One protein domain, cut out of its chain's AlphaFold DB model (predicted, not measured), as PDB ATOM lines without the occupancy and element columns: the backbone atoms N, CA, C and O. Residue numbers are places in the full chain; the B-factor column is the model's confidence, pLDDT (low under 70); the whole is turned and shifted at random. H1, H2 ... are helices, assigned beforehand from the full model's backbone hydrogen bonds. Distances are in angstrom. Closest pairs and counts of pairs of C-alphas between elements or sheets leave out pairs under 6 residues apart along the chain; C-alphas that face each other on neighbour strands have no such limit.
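Overview. This is residues 11 to 17 and 25 to 118 of the 122 residues of an uncharacterized protein of Calditrichaeota bacterium (UniProt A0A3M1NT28). Picture a flat, loose layer of helices: the helical hairpin of H4 and H5 lies in the middle, and the long helix H7 runs along one side of it, meeting the first residues of H5 and spreading away from the rest as an open V. Short H6 lies in the link across the wide end of that V, short H1 lies on the other side of the hairpin, by H4, and H2 and H3 make a small corner, of which H3 comes near the last residue of H5 with Thr 40 while H2 is apart from H5. The printed part has 101 residues with seven named helices, H1 to H7 in chain order, and no named strand; the class is all helix. The whole is loose, with a radius of gyration of the C-alphas of 16.3 A and spans of 48 by 44 by 14 A.

Arrangement. Start at H1, residues 11 to 17, which only just touches H4, residues 43 to 55, with 3 pairs of C-alphas within 8 A. H4 meets it with residue 52 alone; the closest C-alphas, of Leu 16 and Val 52, are 7.2 A apart, and the two run opposite ways at a shallow tilt of 19 degrees. Next find H2, residues 25 to 30, and H3, residues 34 to 40: they are close but not clearly touching, about perpendicular at 74 degrees, with their closest C-alphas, of Leu 27 and Leu 37, 7.9 A apart. H3 and H4 meet only through their link. H4 and H5, residues 62 to 79, form a hairpin: they touch with 30 pairs of C-alphas within 8 A, the closest those of Ile 47 and Leu 69 at 4.7 A, and run opposite ways at a shallow tilt of 22 degrees. H6, residues 85 to 89, is close to H5 but not clearly touching, the closest C-alphas being those of Ile 78 and Val 85 at 7.1 A. H7, residues 93 to 118, touches H5 with residues 104 to 111 alone, against residues 62 to 67 of H5; the closest C-alphas, of Pro 63 and Ser 107, are 5.6 A apart. These two run opposite ways at a shallow tilt of 34 degrees, only just short of steep. H4 and H7 are apart. In H1, H2, H3, H5, H6 and H7 every O i to N i+4 pair is within hydrogen-bond range; in H4, 8 of 9 are.

Along the chain. Find C-alpha 11 at (-59.330, 20.979, -5.332), where H1 begins. H4 runs 19.2 A from C-alpha 43 at (-41.004, 19.172, -19.908), and H5 runs 25.4 A. H7, the longest, covers 37.7 A and ends at C-alpha 118, at (-61.100, -3.680, -9.846).

Size, cuts and confidence. The two farthest C-alphas, of Asn 31 and Gln 116, are 47.6 A apart. Residues 18 to 24 are not printed, and C-alphas 17 and 25 are 11.9 A apart across this cut. Of the links printed whole, H4 to H5 is short and the others are tight. Mean pLDDT of the printed part is 70.4; 42 residues are under 70, among them residues 79 to 91 and 111 to 118.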
ATOM      1  N   GLU A  11     -60.451  21.908  -5.518       64.25
ATOM      2  CA  GLU A  11     -59.330  20.979  -5.332       64.25
ATOM      3  C   GLU A  11     -58.340  20.986  -6.510       64.25
ATOM      4  O   GLU A  11     -57.132  20.979  -6.293       64.25
ATOM      5  N   PHE A  12     -58.828  21.059  -7.756       66.81
ATOM      6  CA  PHE A  12     -57.965  21.105  -8.943       66.81
ATOM      7  C   PHE A  12     -57.112  22.374  -8.955       66.81
ATOM      8  O   PHE A  12     -55.901  22.317  -9.147       66.81
ATOM      9  N   TRP A  13     -57.752  23.519  -8.712       67.19
ATOM     10  CA  TRP A  13     -57.081  24.813  -8.689       67.19
ATOM     11  C   TRP A  13     -56.127  24.929  -7.503       67.19
ATOM     12  O   TRP A  13     -55.040  25.468  -7.665       67.19
ATOM     13  N   ALA A  14     -56.487  24.368  -6.346       72.25
ATOM     14  CA  ALA A  14     -55.618  24.316  -5.177       72.25
ATOM     15  C   ALA A  14     -54.349  23.489  -5.436       72.25
ATOM     16  O   ALA A  14     -53.254  23.949  -5.127       72.25
ATOM     17  N   ILE A  15     -54.473  22.308  -6.057       71.62
ATOM     18  CA  ILE A  15     -53.320  21.473  -6.434       71.62
ATOM     19  C   ILE A  15     -52.474  22.176  -7.499       71.62
ATOM     20  O   ILE A  15     -51.255  22.239  -7.368       71.62
ATOM     21  N   LEU A  16     -53.103  22.756  -8.523       69.81
ATOM     22  CA  LEU A  16     -52.402  23.487  -9.577       69.81
ATOM     23  C   LEU A  16     -51.627  24.688  -9.012       69.81
ATOM     24  O   LEU A  16     -50.466  24.883  -9.358       69.81
ATOM     25  N   LEU A  17     -52.237  25.457  -8.106       75.75
ATOM     26  CA  LEU A  17     -51.597  26.584  -7.424       75.75
ATOM     27  C   LEU A  17     -50.487  26.128  -6.474       75.75
ATOM     28  O   LEU A  17     -49.449  26.778  -6.421       75.75
ATOM     29  N   LEU A  25     -41.147  28.952  -5.963       74.62
ATOM     30  CA  LEU A  25     -40.215  29.022  -4.834       74.62
ATOM     31  C   LEU A  25     -38.882  28.315  -5.130       74.62
ATOM     32  O   LEU A  25     -37.814  28.842  -4.818       74.62
ATOM     33  N   LEU A  26     -38.928  27.142  -5.767       67.69
ATOM     34  CA  LEU A  26     -37.737  26.416  -6.226       67.69
ATOM     35  C   LEU A  26     -36.929  27.229  -7.247       67.69
ATOM     36  O   LEU A  26     -35.704  27.282  -7.167       67.69
ATOM     37  N   LEU A  27     -37.628  27.905  -8.156       65.44
ATOM     38  CA  LEU A  27     -37.087  28.815  -9.166       65.44
ATOM     39  C   LEU A  27     -36.347  30.004  -8.559       65.44
ATOM     40  O   LEU A  27     -35.212  30.274  -8.948       65.44
ATOM     41  N   GLN A  28     -36.960  30.674  -7.578       68.25
ATOM     42  CA  GLN A  28     -36.304  31.761  -6.849       68.25
ATOM     43  C   GLN A  28     -35.034  31.282  -6.151       68.25
ATOM     44  O   GLN A  28     -34.007  31.953  -6.212       68.25
ATOM     45  N   ARG A  29     -35.074  30.101  -5.524       71.94
ATOM     46  CA  ARG A  29     -33.905  29.537  -4.837       71.94
ATOM     47  C   ARG A  29     -32.784  29.149  -5.799       71.94
ATOM     48  O   ARG A  29     -31.617  29.249  -5.435       71.94
ATOM     49  N   ALA A  30     -33.129  28.699  -7.001       69.31
ATOM     50  CA  ALA A  30     -32.168  28.302  -8.022       69.31
ATOM     51  C   ALA A  30     -31.638  29.484  -8.862       69.31
ATOM     52  O   ALA A  30     -30.752  29.279  -9.686       69.31
ATOM     53  N   ASN A  31     -32.148  30.706  -8.647       73.25
ATOM     54  CA  ASN A  31     -31.818  31.910  -9.419       73.25
ATOM     55  C   ASN A  31     -32.011  31.732 -10.940       73.25
ATOM     56  O   ASN A  31     -31.262  32.280 -11.747       73.25
ATOM     57  N   ILE A  32     -33.006  30.928 -11.324       69.12
ATOM     58  CA  ILE A  32     -33.309  30.602 -12.721       69.12
ATOM     59  C   ILE A  32     -34.285  31.651 -13.257       69.12
ATOM     60  O   ILE A  32     -35.331  31.908 -12.654       69.12
ATOM     61  N   SER A  33     -33.968  32.254 -14.404       73.00
ATOM     62  CA  SER A  33     -34.862  33.232 -15.033       73.00
ATOM     63  C   SER A  33     -36.127  32.565 -15.597       73.00
ATOM     64  O   SER A  33     -36.107  31.407 -16.007       73.00
ATOM     65  N   VAL A  34     -37.252  33.288 -15.668       66.50
ATOM     66  CA  VAL A  34     -38.522  32.750 -16.216       66.50
ATOM     67  C   VAL A  34     -38.353  32.270 -17.664       66.50
ATOM     68  O   VAL A  34     -38.928  31.261 -18.071       66.50
ATOM     69  N   THR A  35     -37.515  32.962 -18.433       71.62
ATOM     70  CA  THR A  35     -37.163  32.602 -19.811       71.62
ATOM     71  C   THR A  35     -36.402  31.279 -19.870       71.62
ATOM     72  O   THR A  35     -36.659  30.432 -20.723       71.62
ATOM     73  N   GLU A  36     -35.480  31.073 -18.938       67.56
ATOM     74  CA  GLU A  36     -34.692  29.851 -18.807       67.56
ATOM     75  C   GLU A  36     -35.536  28.695 -18.258       67.56
ATOM     76  O   GLU A  36     -35.379  27.561 -18.701       67.56
ATOM     77  N   LEU A  37     -36.537  28.978 -17.418       66.75
ATOM     78  CA  LEU A  37     -37.569  28.011 -17.052       66.75
ATOM     79  C   LEU A  37     -38.370  27.547 -18.273       66.75
ATOM     80  O   LEU A  37     -38.504  26.346 -18.501       66.75
ATOM     81  N   GLY A  38     -38.880  28.489 -19.069       65.94
ATOM     82  CA  GLY A  38     -39.654  28.185 -20.273       65.94
ATOM     83  C   GLY A  38     -38.850  27.405 -21.314       65.94
ATOM     84  O   GLY A  38     -39.386  26.513 -21.961       65.94
ATOM     85  N   ASN A  39     -37.551  27.674 -21.438       68.50
ATOM     86  CA  ASN A  39     -36.702  26.995 -22.417       68.50
ATOM     87  C   ASN A  39     -36.117  25.664 -21.921       68.50
ATOM     88  O   ASN A  39     -35.930  24.748 -22.727       68.50
ATOM     89  N   THR A  40     -35.823  25.533 -20.628       67.75
ATOM     90  CA  THR A  40     -35.116  24.370 -20.058       67.75
ATOM     91  C   THR A  40     -36.055  23.398 -19.352       67.75
ATOM     92  O   THR A  40     -35.844  22.191 -19.408       67.75
ATOM     93  N   TYR A  41     -37.132  23.887 -18.745       70.19
ATOM     94  CA  TYR A  41     -37.992  23.102 -17.858       70.19
ATOM     95  C   TYR A  41     -39.440  22.988 -18.348       70.19
ATOM     96  O   TYR A  41     -40.288  22.472 -17.626       70.19
ATOM     97  N   TRP A  42     -39.741  23.359 -19.597       75.81
ATOM     98  CA  TRP A  42     -41.044  23.064 -20.208       75.81
ATOM     99  C   TRP A  42     -41.475  21.580 -20.128       75.81
ATOM    100  O   TRP A  42     -42.679  21.352 -20.003       75.81
ATOM    101  N   PRO A  43     -40.580  20.561 -20.092       77.62
ATOM    102  CA  PRO A  43     -41.004  19.172 -19.908       77.62
ATOM    103  C   PRO A  43     -41.686  18.908 -18.562       77.62
ATOM    104  O   PRO A  43     -42.531  18.017 -18.458       77.62
ATOM    105  N   VAL A  44     -41.372  19.716 -17.541       77.31
ATOM    106  CA  VAL A  44     -42.011  19.657 -16.219       77.31
ATOM    107  C   VAL A  44     -43.515  19.885 -16.338       77.31
ATOM    108  O   VAL A  44     -44.278  19.298 -15.581       77.31
ATOM    109  N   ILE A  45     -43.965  20.660 -17.329       78.19
ATOM    110  CA  ILE A  45     -45.388  20.926 -17.560       78.19
ATOM    111  C   ILE A  45     -46.140  19.615 -17.825       78.19
ATOM    112  O   ILE A  45     -47.199  19.406 -17.238       78.19
ATOM    113  N   PHE A  46     -45.586  18.683 -18.610       78.25
ATOM    114  CA  PHE A  46     -46.217  17.373 -18.831       78.25
ATOM    115  C   PHE A  46     -46.278  16.527 -17.564       78.25
ATOM    116  O   PHE A  46     -47.283  15.861 -17.323       78.25
ATOM    117  N   ILE A  47     -45.239  16.583 -16.730       78.69
ATOM    118  CA  ILE A  47     -45.227  15.879 -15.445       78.69
ATOM    119  C   ILE A  47     -46.331  16.441 -14.545       78.69
ATOM    120  O   ILE A  47     -47.110  15.686 -13.969       78.69
ATOM    121  N   VAL A  48     -46.452  17.767 -14.474       77.81
ATOM    122  CA  VAL A  48     -47.492  18.455 -13.701       77.81
ATOM    123  C   VAL A  48     -48.887  18.102 -14.209       77.81
ATOM    124  O   VAL A  48     -49.748  17.755 -13.404       77.81
ATOM    125  N   PHE A  49     -49.111  18.122 -15.523       78.12
ATOM    126  CA  PHE A  49     -50.384  17.692 -16.101       78.12
ATOM    127  C   PHE A  49     -50.690  16.227 -15.777       78.12
ATOM    128  O   PHE A  49     -51.817  15.930 -15.390       78.12
ATOM    129  N   GLY A  50     -49.697  15.335 -15.847       78.00
ATOM    130  CA  GLY A  50     -49.843  13.937 -15.445       78.00
ATOM    131  C   GLY A  50     -50.227  13.790 -13.970       78.00
ATOM    132  O   GLY A  50     -51.192  13.104 -13.646       78.00
ATOM    133  N   ILE A  51     -49.552  14.496 -13.060       77.75
ATOM    134  CA  ILE A  51     -49.887  14.501 -11.624       77.75
ATOM    135  C   ILE A  51     -51.320  14.998 -11.400       77.75
ATOM    136  O   ILE A  51     -52.108  14.373 -10.693       77.75
ATOM    137  N   VAL A  52     -51.689  16.109 -12.030       76.44
ATOM    138  CA  VAL A  52     -53.032  16.687 -11.917       76.44
ATOM    139  C   VAL A  52     -54.099  15.722 -12.450       76.44
ATOM    140  O   VAL A  52     -55.162  15.570 -11.844       76.44
ATOM    141  N   GLN A  53     -53.809  15.029 -13.551       75.44
ATOM    142  CA  GLN A  53     -54.684  14.019 -14.134       75.44
ATOM    143  C   GLN A  53     -54.811  12.780 -13.231       75.44
ATOM    144  O   GLN A  53     -55.914  12.259 -13.059       75.44
ATOM    145  N   PHE A  54     -53.727  12.377 -12.560       74.56
ATOM    146  CA  PHE A  54     -53.711  11.280 -11.590       74.56
ATOM    147  C   PHE A  54     -54.639  11.529 -10.392       74.56
ATOM    148  O   PHE A  54     -55.366  10.625  -9.961       74.56
ATOM    149  N   PHE A  55     -54.622  12.759  -9.865       71.75
ATOM    150  CA  PHE A  55     -55.415  13.167  -8.703       71.75
ATOM    151  C   PHE A  55     -56.853  13.567  -9.042       71.75
ATOM    152  O   PHE A  55     -57.667  13.702  -8.130       71.75
ATOM    153  N   SER A  56     -57.204  13.735 -10.321       69.81
ATOM    154  CA  SER A  56     -58.559  14.103 -10.728       69.81
ATOM    155  C   SER A  56     -59.378  12.874 -11.141       69.81
ATOM    156  O   SER A  56     -59.191  12.353 -12.241       69.81
ATOM    157  N   PRO A  57     -60.371  12.428 -10.340       63.44
ATOM    158  CA  PRO A  57     -61.142  11.214 -10.631       63.44
ATOM    159  C   PRO A  57     -61.918  11.281 -11.952       63.44
ATOM    160  O   PRO A  57     -62.260  10.254 -12.525       63.44
ATOM    161  N   ARG A  58     -62.206  12.498 -12.437       62.12
ATOM    162  CA  ARG A  58     -62.970  12.748 -13.666       62.12
ATOM    163  C   ARG A  58     -62.133  12.615 -14.941       62.12
ATOM    164  O   ARG A  58     -62.701  12.405 -16.004       62.12
ATOM    165  N   TYR A  59     -60.814  12.753 -14.829       60.09
ATOM    166  CA  TYR A  59     -59.877  12.708 -15.957       60.09
ATOM    167  C   TYR A  59     -58.861  11.579 -15.814       60.09
ATOM    168  O   TYR A  59     -57.861  11.587 -16.529       60.09
ATOM    169  N   ARG A  60     -59.117  10.628 -14.901       65.00
ATOM    170  CA  ARG A  60     -58.243   9.502 -14.563       65.00
ATOM    171  C   ARG A  60     -58.205   8.471 -15.693       65.00
ATOM    172  O   ARG A  60     -58.645   7.336 -15.551       65.00
ATOM    173  N   ASP A  61     -57.668   8.894 -16.822       72.25
ATOM    174  CA  ASP A  61     -57.157   8.025 -17.860       72.25
ATOM    175  C   ASP A  61     -55.733   7.657 -17.440       72.25
ATOM    176  O   ASP A  61     -54.780   8.425 -17.595       72.25
ATOM    177  N   VAL A  62     -55.629   6.516 -16.761       71.56
ATOM    178  CA  VAL A  62     -54.373   5.983 -16.226       71.56
ATOM    179  C   VAL A  62     -53.316   5.810 -17.332       71.56
ATOM    180  O   VAL A  62     -52.193   6.258 -17.101       71.56
ATOM    181  N   PRO A  63     -53.627   5.264 -18.530       72.69
ATOM    182  CA  PRO A  63     -52.676   5.211 -19.637       72.69
ATOM    183  C   PRO A  63     -52.179   6.594 -20.043       72.69
ATOM    184  O   PRO A  63     -50.969   6.804 -20.105       72.69
ATOM    185  N   ALA A  64     -53.086   7.553 -20.256       73.38
ATOM    186  CA  ALA A  64     -52.698   8.910 -20.643       73.38
ATOM    187  C   ALA A  64     -51.836   9.587 -19.568       73.38
ATOM    188  O   ALA A  64     -50.853  10.252 -19.883       73.38
ATOM    189  N   THR A  65     -52.158   9.353 -18.296       77.88
ATOM    190  CA  THR A  65     -51.411   9.867 -17.143       77.88
ATOM    191  C   THR A  65     -49.992   9.300 -17.086       77.88
ATOM    192  O   THR A  65     -49.030  10.056 -16.952       77.88
ATOM    193  N   ILE A  66     -49.848   7.976 -17.207       76.44
ATOM    194  CA  ILE A  66     -48.547   7.293 -17.212       76.44
ATOM    195  C   ILE A  66     -47.718   7.769 -18.404       76.44
ATOM    196  O   ILE A  66     -46.539   8.076 -18.243       76.44
ATOM    197  N   LEU A  67     -48.340   7.891 -19.576       77.38
ATOM    198  CA  LEU A  67     -47.693   8.378 -20.786       77.38
ATOM    199  C   LEU A  67     -47.210   9.822 -20.615       77.38
ATOM    200  O   LEU A  67     -46.053  10.100 -20.915       77.38
ATOM    201  N   LEU A  68     -48.037  10.728 -20.078       79.12
ATOM    202  CA  LEU A  68     -47.640  12.118 -19.818       79.12
ATOM    203  C   LEU A  68     -46.463  12.212 -18.843       79.12
ATOM    204  O   LEU A  68     -45.516  12.957 -19.095       79.12
ATOM    205  N   LEU A  69     -46.510  11.452 -17.745       79.94
ATOM    206  CA  LEU A  69     -45.426  11.406 -16.765       79.94
ATOM    207  C   LEU A  69     -44.136  10.878 -17.396       79.94
ATOM    208  O   LEU A  69     -43.070  11.460 -17.197       79.94
ATOM    209  N   LEU A  70     -44.231   9.806 -18.182       78.50
ATOM    210  CA  LEU A  70     -43.091   9.164 -18.827       78.50
ATOM    211  C   LEU A  70     -42.475  10.065 -19.903       78.50
ATOM    212  O   LEU A  70     -41.268  10.298 -19.884       78.50
ATOM    213  N   VAL A  71     -43.291  10.654 -20.780       79.44
ATOM    214  CA  VAL A  71     -42.843  11.609 -21.808       79.44
ATOM    215  C   VAL A  71     -42.230  12.852 -21.172       79.44
ATOM    216  O   VAL A  71     -41.140  13.261 -21.570       79.44
ATOM    217  N   GLY A  72     -42.880  13.426 -20.156       80.75
ATOM    218  CA  GLY A  72     -42.362  14.579 -19.426       80.75
ATOM    219  C   GLY A  72     -41.014  14.295 -18.768       80.75
ATOM    220  O   GLY A  72     -40.099  15.106 -18.871       80.75
ATOM    221  N   THR A  73     -40.859  13.115 -18.162       76.31
ATOM    222  CA  THR A  73     -39.612  12.696 -17.502       76.31
ATOM    223  C   THR A  73     -38.490  12.445 -18.508       76.31
ATOM    224  O   THR A  73     -37.375  12.919 -18.301       76.31
ATOM    225  N   ILE A  74     -38.769  11.761 -19.623       76.44
ATOM    226  CA  ILE A  74     -37.782  11.540 -20.690       76.44
ATOM    227  C   ILE A  74     -37.327  12.879 -21.271       76.44
ATOM    228  O   ILE A  74     -36.132  13.141 -21.342       76.44
ATOM    229  N   LEU A  75     -38.260  13.762 -21.632       78.38
ATOM    230  CA  LEU A  75     -37.930  15.087 -22.158       78.38
ATOM    231  C   LEU A  75     -37.129  15.924 -21.153       78.38
ATOM    232  O   LEU A  75     -36.211  16.639 -21.556       78.38
ATOM    233  N   LEU A  76     -37.439  15.814 -19.856       77.69
ATOM    234  CA  LEU A  76     -36.673  16.465 -18.798       77.69
ATOM    235  C   LEU A  76     -35.228  15.950 -18.773       77.69
ATOM    236  O   LEU A  76     -34.312  16.759 -18.830       77.69
ATOM    237  N   LEU A  77     -35.031  14.627 -18.773       73.38
ATOM    238  CA  LEU A  77     -33.714  13.972 -18.756       73.38
ATOM    239  C   LEU A  77     -32.846  14.331 -19.970       73.38
ATOM    240  O   LEU A  77     -31.638  14.536 -19.831       73.38
ATOM    241  N   ILE A  78     -33.460  14.426 -21.156       70.81
ATOM    242  CA  ILE A  78     -32.793  14.873 -22.389       70.81
ATOM    243  C   ILE A  78     -32.334  16.326 -22.234       70.81
ATOM    244  O   ILE A  78     -31.230  16.693 -22.635       70.81
ATOM    245  N   LYS A  79     -33.188  17.175 -21.656       68.56
ATOM    246  CA  LYS A  79     -32.939  18.613 -21.579       68.56
ATOM    247  C   LYS A  79     -31.968  19.000 -20.464       68.56
ATOM    248  O   LYS A  79     -31.186  19.926 -20.662       68.56
ATOM    249  N   THR A  80     -31.956  18.273 -19.347       66.62
ATOM    250  CA  THR A  80     -31.000  18.463 -18.244       66.62
ATOM    251  C   THR A  80     -29.619  17.870 -18.529       66.62
ATOM    252  O   THR A  80     -28.793  17.812 -17.623       66.62
ATOM    253  N   GLN A  81     -29.353  17.431 -19.769       60.91
ATOM    254  CA  GLN A  81     -28.072  16.860 -20.215       60.91
ATOM    255  C   GLN A  81     -27.589  15.662 -19.382       60.91
ATOM    256  O   GLN A  81     -26.424  15.285 -19.441       60.91
ATOM    257  N   THR A  82     -28.486  15.024 -18.627       54.59
ATOM    258  CA  THR A  82     -28.185  13.771 -17.924       54.59
ATOM    259  C   THR A  82     -28.023  12.629 -18.931       54.59
ATOM    260  O   THR A  82     -27.255  11.701 -18.700       54.59
ATOM    261  N   ILE A  83     -28.701  12.743 -20.079       52.41
ATOM    262  CA  ILE A  83     -28.482  11.940 -21.281       52.41
ATOM    263  C   ILE A  83     -27.925  12.878 -22.356       52.41
ATOM    264  O   ILE A  83     -28.620  13.781 -22.825       52.41
ATOM    265  N   THR A  84     -26.668  12.691 -22.754       52.84
ATOM    266  CA  THR A  84     -26.067  13.452 -23.859       52.84
ATOM    267  C   THR A  84     -26.784  13.100 -25.166       52.84
ATOM    268  O   THR A  84     -27.030  11.925 -25.436       52.84
ATOM    269  N   VAL A  85     -27.095  14.096 -26.008       58.03
ATOM    270  CA  VAL A  85     -27.740  13.908 -27.331       58.03
ATOM    271  C   VAL A  85     -27.010  12.863 -28.183       58.03
ATOM    272  O   VAL A  85     -27.644  12.145 -28.948       58.03
ATOM    273  N   ASP A  86     -25.702  12.706 -27.989       58.06
ATOM    274  CA  ASP A  86     -24.886  11.686 -28.646       58.06
ATOM    275  C   ASP A  86     -25.289  10.245 -28.295       58.06
ATOM    276  O   ASP A  86     -25.221   9.376 -29.160       58.06
ATOM    277  N   GLN A  87     -25.791   9.983 -27.082       60.00
ATOM    278  CA  GLN A  87     -26.350   8.675 -26.718       60.00
ATOM    279  C   GLN A  87     -27.721   8.434 -27.357       60.00
ATOM    280  O   GLN A  87     -28.034   7.314 -27.742       60.00
ATOM    281  N   LEU A  88     -28.527   9.483 -27.549       57.59
ATOM    282  CA  LEU A  88     -29.800   9.384 -28.279       57.59
ATOM    283  C   LEU A  88     -29.588   9.241 -29.785       57.59
ATOM    284  O   LEU A  88     -30.399   8.616 -30.456       57.59
ATOM    285  N   ARG A  89     -28.486   9.779 -30.311       59.22
ATOM    286  CA  ARG A  89     -28.093   9.648 -31.719       59.22
ATOM    287  C   ARG A  89     -27.645   8.233 -32.082       59.22
ATOM    288  O   ARG A  89     -27.679   7.879 -33.257       59.22
ATOM    289  N   GLN A  90     -27.229   7.440 -31.090       68.50
ATOM    290  CA  GLN A  90     -26.963   6.010 -31.257       68.50
ATOM    291  C   GLN A  90     -28.251   5.198 -31.426       68.50
ATOM    292  O   GLN A  90     -28.208   4.127 -32.029       68.50
ATOM    293  N   PHE A  91     -29.389   5.712 -30.951       64.94
ATOM    294  CA  PHE A  91     -30.683   5.111 -31.232       64.94
ATOM    295  C   PHE A  91     -31.167   5.541 -32.613       64.94
ATOM    296  O   PHE A  91     -31.294   6.728 -32.920       64.94
ATOM    297  N   SER A  92     -31.467   4.565 -33.467       75.12
ATOM    298  CA  SER A  92     -32.099   4.857 -34.749       75.12
ATOM    299  C   SER A  92     -33.519   5.414 -34.526       75.12
ATOM    300  O   SER A  92     -34.178   5.062 -33.541       75.12
ATOM    301  N   PRO A  93     -34.048   6.244 -35.444       72.56
ATOM    302  CA  PRO A  93     -35.434   6.714 -35.377       72.56
ATOM    303  C   PRO A  93     -36.447   5.564 -35.258       72.56
ATOM    304  O   PRO A  93     -37.462   5.699 -34.577       72.56
ATOM    305  N   GLN A  94     -36.144   4.416 -35.875       77.00
ATOM    306  CA  GLN A  94     -36.910   3.179 -35.734       77.00
ATOM    307  C   GLN A  94     -36.872   2.640 -34.302       77.00
ATOM    308  O   GLN A  94     -37.926   2.397 -33.731       77.00
ATOM    309  N   GLN A  95     -35.693   2.532 -33.685       78.12
ATOM    310  CA  GLN A  95     -35.573   2.042 -32.307       78.12
ATOM    311  C   GLN A  95     -36.316   2.929 -31.309       78.12
ATOM    312  O   GLN A  95     -36.949   2.415 -30.392       78.12
ATOM    313  N   LEU A  96     -36.285   4.253 -31.498       70.12
ATOM    314  CA  LEU A  96     -37.058   5.185 -30.675       70.12
ATOM    315  C   LEU A  96     -38.565   4.985 -30.854       70.12
ATOM    316  O   LEU A  96     -39.311   5.007 -29.876       70.12
ATOM    317  N   LYS A  97     -39.011   4.762 -32.093       71.50
ATOM    318  CA  LYS A  97     -40.413   4.475 -32.399       71.50
ATOM    319  C   LYS A  97     -40.865   3.156 -31.767       71.50
ATOM    320  O   LYS A  97     -41.940   3.119 -31.176       71.50
ATOM    321  N   ASP A  98     -40.044   2.115 -31.836       78.31
ATOM    322  CA  ASP A  98     -40.350   0.794 -31.279       78.31
ATOM    323  C   ASP A  98     -40.343   0.811 -29.744       78.31
ATOM    324  O   ASP A  98     -41.234   0.246 -29.109       78.31
ATOM    325  N   LEU A  99     -39.402   1.534 -29.128       74.44
ATOM    326  CA  LEU A  99     -39.411   1.794 -27.687       74.44
ATOM    327  C   LEU A  99     -40.685   2.525 -27.270       74.44
ATOM    328  O   LEU A  99     -41.337   2.115 -26.315       74.44
ATOM    329  N   PHE A 100     -41.073   3.567 -28.002       73.69
ATOM    330  CA  PHE A 100     -42.291   4.309 -27.702       73.69
ATOM    331  C   PHE A 100     -43.539   3.427 -27.817       73.69
ATOM    332  O   PHE A 100     -44.371   3.435 -26.914       73.69
ATOM    333  N   LEU A 101     -43.651   2.635 -28.886       75.12
ATOM    334  CA  LEU A 101     -44.766   1.708 -29.089       75.12
ATOM    335  C   LEU A 101     -44.806   0.621 -28.011       75.12
ATOM    336  O   LEU A 101     -45.865   0.372 -27.450       75.12
ATOM    337  N   SER A 102     -43.662   0.035 -27.645       76.81
ATOM    338  CA  SER A 102     -43.615  -0.983 -26.589       76.81
ATOM    339  C   SER A 102     -43.981  -0.421 -25.212       76.81
ATOM    340  O   SER A 102     -44.710  -1.063 -24.460       76.81
ATOM    341  N   LEU A 103     -43.536   0.796 -24.885       70.44
ATOM    342  CA  LEU A 103     -43.906   1.483 -23.646       70.44
ATOM    343  C   LEU A 103     -45.388   1.864 -23.640       70.44
ATOM    344  O   LEU A 103     -46.050   1.741 -22.607       70.44
ATOM    345  N   PHE A 104     -45.919   2.281 -24.789       73.50
ATOM    346  CA  PHE A 104     -47.340   2.542 -24.972       73.50
ATOM    347  C   PHE A 104     -48.164   1.271 -24.737       73.50
ATOM    348  O   PHE A 104     -49.047   1.269 -23.878       73.50
ATOM    349  N   ASP A 105     -47.820   0.171 -25.402       78.06
ATOM    350  CA  ASP A 105     -48.497  -1.119 -25.255       78.06
ATOM    351  C   ASP A 105     -48.395  -1.662 -23.828       78.06
ATOM    352  O   ASP A 105     -49.376  -2.177 -23.292       78.06
ATOM    353  N   LEU A 106     -47.248  -1.492 -23.165       75.06
ATOM    354  CA  LEU A 106     -47.052  -1.892 -21.773       75.06
ATOM    355  C   LEU A 106     -47.903  -1.045 -20.818       75.06
ATOM    356  O   LEU A 106     -48.555  -1.595 -19.929       75.06
ATOM    357  N   SER A 107     -47.965   0.274 -21.022       66.25
ATOM    358  CA  SER A 107     -48.832   1.161 -20.234       66.25
ATOM    359  C   SER A 107     -50.318   0.823 -20.419       66.25
ATOM    360  O   SER A 107     -51.078   0.782 -19.448       66.25
ATOM    361  N   PHE A 108     -50.722   0.479 -21.642       72.00
ATOM    362  CA  PHE A 108     -52.082   0.065 -21.971       72.00
ATOM    363  C   PHE A 108     -52.414  -1.339 -21.439       72.00
ATOM    364  O   PHE A 108     -53.526  -1.592 -20.970       72.00
ATOM    365  N   GLY A 109     -51.442  -2.252 -21.447       75.50
ATOM    366  CA  GLY A 109     -51.545  -3.590 -20.871       75.50
ATOM    367  C   GLY A 109     -51.705  -3.559 -19.351       75.50
ATOM    368  O   GLY A 109     -52.615  -4.192 -18.818       75.50
ATOM    369  N   LEU A 110     -50.891  -2.760 -18.653       70.38
ATOM    370  CA  LEU A 110     -51.024  -2.532 -17.210       70.38
ATOM    371  C   LEU A 110     -52.375  -1.906 -16.857       70.38
ATOM    372  O   LEU A 110     -52.988  -2.301 -15.870       70.38
ATOM    373  N   PHE A 111     -52.875  -0.984 -17.683       66.00
ATOM    374  CA  PHE A 111     -54.210  -0.415 -17.517       66.00
ATOM    375  C   PHE A 111     -55.319  -1.463 -17.632       66.00
ATOM    376  O   PHE A 111     -56.176  -1.535 -16.751       66.00
ATOM    377  N   LYS A 112     -55.294  -2.301 -18.677       64.88
ATOM    378  CA  LYS A 112     -56.258  -3.403 -18.822       64.88
ATOM    379  C   LYS A 112     -56.245  -4.318 -17.601       64.88
ATOM    380  O   LYS A 112     -57.308  -4.680 -17.104       64.88
ATOM    381  N   ASN A 113     -55.056  -4.642 -17.101       68.44
ATOM    382  CA  ASN A 113     -54.894  -5.509 -15.938       68.44
ATOM    383  C   ASN A 113     -55.424  -4.843 -14.651       68.44
ATOM    384  O   ASN A 113     -56.155  -5.461 -13.885       68.44
ATOM    385  N   LEU A 114     -55.153  -3.549 -14.451       59.00
ATOM    386  CA  LEU A 114     -55.680  -2.762 -13.328       59.00
ATOM    387  C   LEU A 114     -57.210  -2.641 -13.343       59.00
ATOM    388  O   LEU A 114     -57.829  -2.700 -12.284       59.00
ATOM    389  N   ILE A 115     -57.829  -2.507 -14.521       60.59
ATOM    390  CA  ILE A 115     -59.294  -2.511 -14.642       60.59
ATOM    391  C   ILE A 115     -59.867  -3.889 -14.299       60.59
ATOM    392  O   ILE A 115     -60.861  -3.965 -13.579       60.59
ATOM    393  N   GLN A 116     -59.244  -4.976 -14.767       58.75
ATOM    394  CA  GLN A 116     -59.715  -6.333 -14.470       58.75
ATOM    395  C   GLN A 116     -59.595  -6.700 -12.983       58.75
ATOM    396  O   GLN A 116     -60.434  -7.434 -12.476       58.75
ATOM    397  N   ILE A 117     -58.617  -6.146 -12.261       58.12
ATOM    398  CA  ILE A 117     -58.447  -6.368 -10.813       58.12
ATOM    399  C   ILE A 117     -59.455  -5.543  -9.974       58.12
ATOM    400  O   ILE A 117     -59.643  -5.819  -8.790       58.12
ATOM    401  N   HIS A 118     -60.137  -4.546 -10.554       50.44
ATOM    402  CA  HIS A 118     -61.100  -3.680  -9.846       50.44
ATOM    403  C   HIS A 118     -62.569  -3.839 -10.262       50.44
ATOM    404  O   HIS A 118     -63.433  -3.170  -9.694       50.44
TER     405      HIS A 118